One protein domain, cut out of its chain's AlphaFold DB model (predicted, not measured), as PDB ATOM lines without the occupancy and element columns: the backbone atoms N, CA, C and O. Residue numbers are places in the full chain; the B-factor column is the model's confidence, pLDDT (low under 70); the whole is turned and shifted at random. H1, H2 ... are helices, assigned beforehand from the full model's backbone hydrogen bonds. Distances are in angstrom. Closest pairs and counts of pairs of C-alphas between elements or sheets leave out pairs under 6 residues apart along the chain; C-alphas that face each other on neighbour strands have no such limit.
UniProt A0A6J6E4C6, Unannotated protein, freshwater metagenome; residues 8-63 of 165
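AT A GLANCE: This is residues 8 to 63 of the 165 residues of the protein "Unannotated protein" of freshwater metagenome (UniProt A0A6J6E4C6). One long helix, H3, makes the longest axis, and two shorter helices sit over the same side of it: small H2 packs on its residues 46 to 50, and H1 slants across near it. The far end of H3 sticks out with residues 58 to 63, of which 58 to 62 belong to the helix. The printed part has 56 residues, with three named helices in the order H1, H2, H3 and no named strand; its class is all helix. It is compact, with a radius of gyration of the C-alphas of 10.7 A, and only just elongated, with spans of 32 by 21 by 18 A.

HOW THE PARTS SIT: Start at H3, residues 43 to 62. H2, residues 27 to 31, touches residues 46 to 50 of H3 alone; look at the closest C-alphas, those of Val 27 and Gly 46, 6.7 A apart. H1, residues 13 to 22, is close to H3 but not clearly touching, and its closest C-alpha pair is Ala 20 and Val 53, at 7.5 A. These two run the same way at a steep tilt of 57 degrees. H1 and H2 are also close but not clearly touching, with the C-alphas of Ile 19 and Leu 30 closest at 6.8 A. In H1, H2 and H3 every O i to N i+4 pair is within hydrogen-bond range.

IN THESE COORDINATES: Find C-alpha 43 at (164.293, 318.587, 223.354); from there H3 runs 29.2 A to C-alpha 62 at (191.280, 307.658, 225.933). H1 begins at C-alpha 13, at (171.295, 303.300, 210.589), and runs 14.1 A to C-alpha 22. H2 measures 6.1 A from C-alpha 27 to C-alpha 31.

THE WHOLE: The two C-alphas farthest apart are those of Arg 39 and Gly 63, 32.4 A. The printed part has no cut. The link from H1 to H2 is tight, with 4 residues, and that from H2 to H3 is long, with 11. The mean pLDDT of the printed part is 92.8, and no printed residue is under 70.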
ATOM      1  N   ARG A   8     165.557 300.683 214.806       90.56
ATOM      2  CA  ARG A   8     165.593 301.437 213.536       90.56
ATOM      3  C   ARG A   8     164.501 302.508 213.397       90.56
ATOM      4  O   ARG A   8     164.658 303.442 212.617       90.56
ATOM      5  N   HIS A   9     163.384 302.369 214.116       89.19
ATOM      6  CA  HIS A   9     162.321 303.378 214.152       89.19
ATOM      7  C   HIS A   9     162.630 304.506 215.141       89.19
ATOM      8  O   HIS A   9     162.122 305.613 214.958       89.19
ATOM      9  N   VAL A  10     163.470 304.239 216.148       90.19
ATOM     10  CA  VAL A  10     164.003 305.252 217.066       90.19
ATOM     11  C   VAL A  10     165.040 306.105 216.347       90.19
ATOM     12  O   VAL A  10     164.941 307.323 216.385       90.19
ATOM     13  N   LEU A  11     166.015 305.489 215.674       92.12
ATOM     14  CA  LEU A  11     167.040 306.185 214.897       92.12
ATOM     15  C   LEU A  11     167.506 305.281 213.752       92.12
ATOM     16  O   LEU A  11     167.803 304.111 213.974       92.12
ATOM     17  N   SER A  12     167.551 305.810 212.530       93.69
ATOM     18  CA  SER A  12     167.947 305.017 211.362       93.69
ATOM     19  C   SER A  12     169.454 304.753 211.335       93.69
ATOM     20  O   SER A  12     170.242 305.592 211.772       93.69
ATOM     21  N   ASP A  13     169.871 303.640 210.734       94.12
ATOM     22  CA  ASP A  13     171.295 303.300 210.589       94.12
ATOM     23  C   ASP A  13     172.065 304.366 209.794       94.12
ATOM     24  O   ASP A  13     173.209 304.687 210.112       94.12
ATOM     25  N   ILE A  14     171.419 304.987 208.798       94.88
ATOM     26  CA  ILE A  14     172.004 306.105 208.042       94.88
ATOM     27  C   ILE A  14     172.215 307.329 208.935       94.88
ATOM     28  O   ILE A  14     173.239 307.993 208.793       94.88
ATOM     29  N   ALA A  15     171.291 307.611 209.857       94.94
ATOM     30  CA  ALA A  15     171.457 308.678 210.837       94.94
ATOM     31  C   ALA A  15     172.606 308.373 211.803       94.94
ATOM     32  O   ALA A  15     173.446 309.237 212.033       94.94
ATOM     33  N   ILE A  16     172.680 307.144 212.326       95.06
ATOM     34  CA  ILE A  16     173.767 306.705 213.215       95.06
ATOM     35  C   ILE A  16     175.119 306.888 212.519       95.06
ATOM     36  O   ILE A  16     176.017 307.520 213.073       95.06
ATOM     37  N   LEU A  17     175.246 306.405 211.279       95.62
ATOM     38  CA  LEU A  17     176.473 306.534 210.497       95.62
ATOM     39  C   LEU A  17     176.806 308.002 210.194       95.62
ATOM     40  O   LEU A  17     177.953 308.419 210.354       95.62
ATOM     41  N   GLY A  18     175.809 308.798 209.800       96.31
ATOM     42  CA  GLY A  18     175.979 310.222 209.515       96.31
ATOM     43  C   GLY A  18     176.432 311.024 210.736       96.31
ATOM     44  O   GLY A  18     177.305 311.881 210.613       96.31
ATOM     45  N   ILE A  19     175.881 310.724 211.916       96.81
ATOM     46  CA  ILE A  19     176.281 311.332 213.192       96.81
ATOM     47  C   ILE A  19     177.703 310.908 213.560       96.81
ATOM     48  O   ILE A  19     178.514 311.766 213.897       96.81
ATOM     49  N   ALA A  20     178.025 309.614 213.473       94.31
ATOM     50  CA  ALA A  20     179.345 309.098 213.825       94.31
ATOM     51  C   ALA A  20     180.457 309.695 212.946       94.31
ATOM     52  O   ALA A  20     181.492 310.107 213.462       94.31
ATOM     53  N   GLN A  21     180.226 309.804 211.633       94.25
ATOM     54  CA  GLN A  21     181.184 310.395 210.691       94.25
ATOM     55  C   GLN A  21     181.378 311.897 210.909       94.25
ATOM     56  O   GLN A  21     182.487 312.405 210.759       94.25
ATOM     57  N   LYS A  22     180.301 312.618 211.233       95.50
ATOM     58  CA  LYS A  22     180.346 314.070 211.407       95.50
ATOM     59  C   LYS A  22     180.795 314.505 212.807       95.50
ATOM     60  O   LYS A  22     181.328 315.602 212.943       95.50
ATOM     61  N   ALA A  23     180.562 313.681 213.828       96.19
ATOM     62  CA  ALA A  23     180.829 313.973 215.237       96.19
ATOM     63  C   ALA A  23     180.316 315.367 215.690       96.19
ATOM     64  O   ALA A  23     181.103 316.204 216.145       96.19
ATOM     65  N   PRO A  24     179.003 315.650 215.548       96.25
ATOM     66  CA  PRO A  24     178.437 316.971 215.815       96.25
ATOM     67  C   PRO A  24     178.570 317.376 217.289       96.25
ATOM     68  O   PRO A  24     178.382 316.558 218.188       96.25
ATOM     69  N   ARG A  25     178.847 318.663 217.537       95.62
ATOM     70  CA  ARG A  25     178.971 319.226 218.898       95.62
ATOM     71  C   ARG A  25     177.816 320.144 219.283       95.62
ATOM     72  O   ARG A  25     177.647 320.440 220.463       95.62
ATOM     73  N   THR A  26     177.022 320.572 218.305       94.75
ATOM     74  CA  THR A  26     175.847 321.423 218.507       94.75
ATOM     75  C   THR A  26     174.624 320.851 217.794       94.75
ATOM     76  O   THR A  26     174.734 319.961 216.943       94.75
ATOM     77  N   VAL A  27     173.443 321.371 218.129       93.12
ATOM     78  CA  VAL A  27     172.181 320.971 217.490       93.12
ATOM     79  C   VAL A  27     172.191 321.318 216.000       93.12
ATOM     80  O   VAL A  27     171.727 320.534 215.176       93.12
ATOM     81  N   GLU A  28     172.787 322.449 215.626       92.81
ATOM     82  CA  GLU A  28     172.934 322.879 214.235       92.81
ATOM     83  C   GLU A  28     173.849 321.935 213.450       92.81
ATOM     84  O   GLU A  28     173.610 321.661 212.272       92.81
ATOM     85  N   ASP A  29     174.894 321.403 214.085       94.12
ATOM     86  CA  ASP A  29     175.753 320.403 213.457       94.12
ATOM     87  C   ASP A  29     175.036 319.067 213.301       94.12
ATOM     88  O   ASP A  29     175.123 318.446 212.233       94.12
ATOM     89  N   LEU A  30     174.294 318.662 214.333       94.19
ATOM     90  CA  LEU A  30     173.466 317.464 214.322       94.19
ATOM     91  C   LEU A  30     172.438 317.530 213.182       94.19
ATOM     92  O   LEU A  30     172.314 316.569 212.429       94.19
ATOM     93  N   ALA A  31     171.818 318.695 212.966       93.06
ATOM     94  CA  ALA A  31     170.857 318.949 211.892       93.06
ATOM     95  C   ALA A  31     171.422 318.738 210.483       93.06
ATOM     96  O   ALA A  31     170.689 318.325 209.588       93.06
ATOM     97  N   LYS A  32     172.722 318.988 210.267       94.19
ATOM     98  CA  LYS A  32     173.363 318.735 208.961       94.19
ATOM     99  C   LYS A  32     174.043 317.361 208.887       94.19
ATOM    100  O   LYS A  32     174.855 317.143 207.991       94.19
ATOM    101  N   SER A  33     173.796 316.465 209.845       94.94
ATOM    102  CA  SER A  33     174.261 315.074 209.776       94.94
ATOM    103  C   SER A  33     173.335 314.272 208.863       94.94
ATOM    104  O   SER A  33     172.111 314.384 208.940       94.94
ATOM    105  N   ARG A  34     173.911 313.466 207.966       93.81
ATOM    106  CA  ARG A  34     173.144 312.699 206.975       93.81
ATOM    107  C   ARG A  34     172.129 311.784 207.669       93.81
ATOM    108  O   ARG A  34     172.494 311.050 208.575       93.81
ATOM    109  N   GLY A  35     170.877 311.801 207.211       90.94
ATOM    110  CA  GLY A  35     169.818 310.909 207.701       90.94
ATOM    111  C   GLY A  35     169.170 311.312 209.025       90.94
ATOM    112  O   GLY A  35     168.251 310.622 209.460       90.94
ATOM    113  N   VAL A  36     169.611 312.404 209.658       92.69
ATOM    114  CA  VAL A  36     168.982 312.911 210.880       92.69
ATOM    115  C   VAL A  36     167.723 313.704 210.530       92.69
ATOM    116  O   VAL A  36     167.779 314.703 209.821       92.69
ATOM    117  N   ASP A  37     166.585 313.241 211.043       89.25
ATOM    118  CA  ASP A  37     165.281 313.893 210.897       89.25
ATOM    119  C   ASP A  37     165.060 314.964 211.985       89.25
ATOM    120  O   ASP A  37     165.582 314.861 213.100       89.25
ATOM    121  N   GLN A  38     164.243 315.976 211.686       87.19
ATOM    122  CA  GLN A  38     163.939 317.107 212.561       87.19
ATOM    123  C   GLN A  38     163.384 316.695 213.935       87.19
ATOM    124  O   GLN A  38     163.659 317.362 214.939       87.19
ATOM    125  N   ARG A  39     162.671 315.562 214.007       86.50
ATOM    126  CA  ARG A  39     162.158 314.992 215.268       86.50
ATOM    127  C   ARG A  39     163.254 314.590 216.268       86.50
ATOM    128  O   ARG A  39     162.972 314.460 217.455       86.50
ATOM    129  N   HIS A  40     164.493 314.401 215.809       86.31
ATOM    130  CA  HIS A  40     165.638 314.031 216.649       86.31
ATOM    131  C   HIS A  40     166.475 315.232 217.106       86.31
ATOM    132  O   HIS A  40     167.378 315.068 217.921       86.31
ATOM    133  N   LEU A  41     166.191 316.433 216.595       85.94
ATOM    134  CA  LEU A  41     167.021 317.619 216.826       85.94
ATOM    135  C   LEU A  41     166.658 318.382 218.101       85.94
ATOM    136  O   LEU A  41     167.499 319.081 218.656       85.94
ATOM    137  N   HIS A  42     165.421 318.253 218.571       84.06
ATOM    138  CA  HIS A  42     164.882 319.112 219.620       84.06
ATOM    139  C   HIS A  42     164.636 318.350 220.925       84.06
ATOM    140  O   HIS A  42     164.444 317.131 220.946       84.06
ATOM    141  N   GLY A  43     164.617 319.101 222.027       86.94
ATOM    142  CA  GLY A  43     164.293 318.587 223.354       86.94
ATOM    143  C   GLY A  43     165.252 317.497 223.838       86.94
ATOM    144  O   GLY A  43     166.436 317.481 223.505       86.94
ATOM    145  N   ALA A  44     164.719 316.562 224.628       86.38
ATOM    146  CA  ALA A  44     165.509 315.530 225.294       86.38
ATOM    147  C   ALA A  44     166.286 314.618 224.324       86.38
ATOM    148  O   ALA A  44     167.362 314.138 224.674       86.38
ATOM    149  N   HIS A  45     165.778 314.393 223.106       87.81
ATOM    150  CA  HIS A  45     166.434 313.530 222.118       87.81
ATOM    151  C   HIS A  45     167.711 314.153 221.553       87.81
ATOM    152  O   HIS A  45     168.747 313.488 221.536       87.81
ATOM    153  N   GLY A  46     167.666 315.429 221.157       91.56
ATOM    154  CA  GLY A  46     168.843 316.139 220.649       91.56
ATOM    155  C   GLY A  46     169.946 316.233 221.704       91.56
ATOM    156  O   GLY A  46     171.105 315.926 221.425       91.56
ATOM    157  N   THR A  47     169.575 316.556 222.948       93.62
ATOM    158  CA  THR A  47     170.515 316.583 224.080       93.62
ATOM    159  C   THR A  47     171.132 315.209 224.342       93.62
ATOM    160  O   THR A  47     172.347 315.110 224.503       93.62
ATOM    161  N   ALA A  48     170.330 314.139 224.342       93.69
ATOM    162  CA  ALA A  48     170.830 312.783 224.558       93.69
ATOM    163  C   ALA A  48     171.784 312.321 223.442       93.69
ATOM    164  O   ALA A  48     172.784 311.667 223.731       93.69
ATOM    165  N   LEU A  49     171.509 312.687 222.185       95.19
ATOM    166  CA  LEU A  49     172.380 312.373 221.051       95.19
ATOM    167  C   LEU A  49     173.727 313.092 221.149       95.19
ATOM    168  O   LEU A  49     174.765 312.449 221.016       95.19
ATOM    169  N   LEU A  50     173.727 314.398 221.425       96.31
ATOM    170  CA  LEU A  50     174.968 315.161 221.589       96.31
ATOM    171  C   LEU A  50     175.796 314.655 222.774       96.31
ATOM    172  O   LEU A  50     177.017 314.547 222.674       96.31
ATOM    173  N   GLU A  51     175.141 314.272 223.869       97.19
ATOM    174  CA  GLU A  51     175.820 313.668 225.015       97.19
ATOM    175  C   GLU A  51     176.415 312.294 224.677       97.19
ATOM    176  O   GLU A  51     177.539 311.991 225.081       97.19
ATOM    177  N   ALA A  52     175.715 311.468 223.894       95.81
ATOM    178  CA  ALA A  52     176.253 310.198 223.408       95.81
ATOM    179  C   ALA A  52     177.485 310.407 222.508       95.81
ATOM    180  O   ALA A  52     178.491 309.717 222.680       95.81
ATOM    181  N   VAL A  53     177.449 311.400 221.610       96.56
ATOM    182  CA  VAL A  53     178.604 311.776 220.776       96.56
ATOM    183  C   VAL A  53     179.772 312.238 221.645       96.56
ATOM    184  O   VAL A  53     180.897 311.778 221.453       96.56
ATOM    185  N   ARG A  54     179.519 313.092 222.643       96.81
ATOM    186  CA  ARG A  54     180.547 313.572 223.577       96.81
ATOM    187  C   ARG A  54     181.217 312.416 224.322       96.81
ATOM    188  O   ARG A  54     182.442 312.389 224.415       96.81
ATOM    189  N   LYS A  55     180.431 311.455 224.819       95.69
ATOM    190  CA  LYS A  55     180.945 310.244 225.476       95.69
ATOM    191  C   LYS A  55     181.802 309.407 224.528       95.69
ATOM    192  O   LYS A  55     182.907 309.029 224.901       95.69
ATOM    193  N   GLY A  56     181.333 309.170 223.302       93.88
ATOM    194  CA  GLY A  56     182.090 308.423 222.294       93.88
ATOM    195  C   GLY A  56     183.417 309.092 221.924       93.88
ATOM    196  O   GLY A  56     184.439 308.420 221.817       93.88
ATOM    197  N   LEU A  57     183.433 310.423 221.790       94.62
ATOM    198  CA  LEU A  57     184.655 311.189 221.530       94.62
ATOM    199  C   LEU A  57     185.655 311.107 222.689       94.62
ATOM    200  O   LEU A  57     186.846 310.947 222.439       94.62
ATOM    201  N   ALA A  58     185.183 311.194 223.935       95.00
ATOM    202  CA  ALA A  58     186.040 311.051 225.110       95.00
ATOM    203  C   ALA A  58     186.666 309.647 225.183       95.00
ATOM    204  O   ALA A  58     187.886 309.536 225.285       95.00
ATOM    205  N   ALA A  59     185.859 308.595 225.010       92.56
ATOM    206  CA  ALA A  59     186.345 307.215 224.970       92.56
ATOM    207  C   ALA A  59     187.364 306.994 223.835       92.56
ATOM    208  O   ALA A  59     188.386 306.345 224.035       92.56
ATOM    209  N   SER A  60     187.136 307.592 222.658       90.69
ATOM    210  CA  SER A  60     188.091 307.578 221.539       90.69
ATOM    211  C   SER A  60     189.442 308.186 221.908       90.69
ATOM    212  O   SER A  60     190.482 307.571 221.685       90.69
ATOM    213  N   GLN A  61     189.438 309.363 222.540       92.06
ATOM    214  CA  GLN A  61     190.662 310.039 222.982       92.06
ATOM    215  C   GLN A  61     191.428 309.249 224.047       92.06
ATOM    216  O   GLN A  61     192.652 309.332 224.105       92.06
ATOM    217  N   GLN A  62     190.712 308.495 224.878       93.06
ATOM    218  CA  GLN A  62     191.280 307.658 225.933       93.06
ATOM    219  C   GLN A  62     191.704 306.268 225.430       93.06
ATOM    220  O   GLN A  62     192.299 305.507 226.186       93.06
ATOM    221  N   GLY A  63     191.433 305.931 224.162       88.25
ATOM    222  CA  GLY A  63     191.703 304.600 223.610       88.25
ATOM    223  C   GLY A  63     190.781 303.506 224.159       88.25
ATOM    224  O   GLY A  63     191.102 302.329 224.061       88.25
TER     225      GLY A  63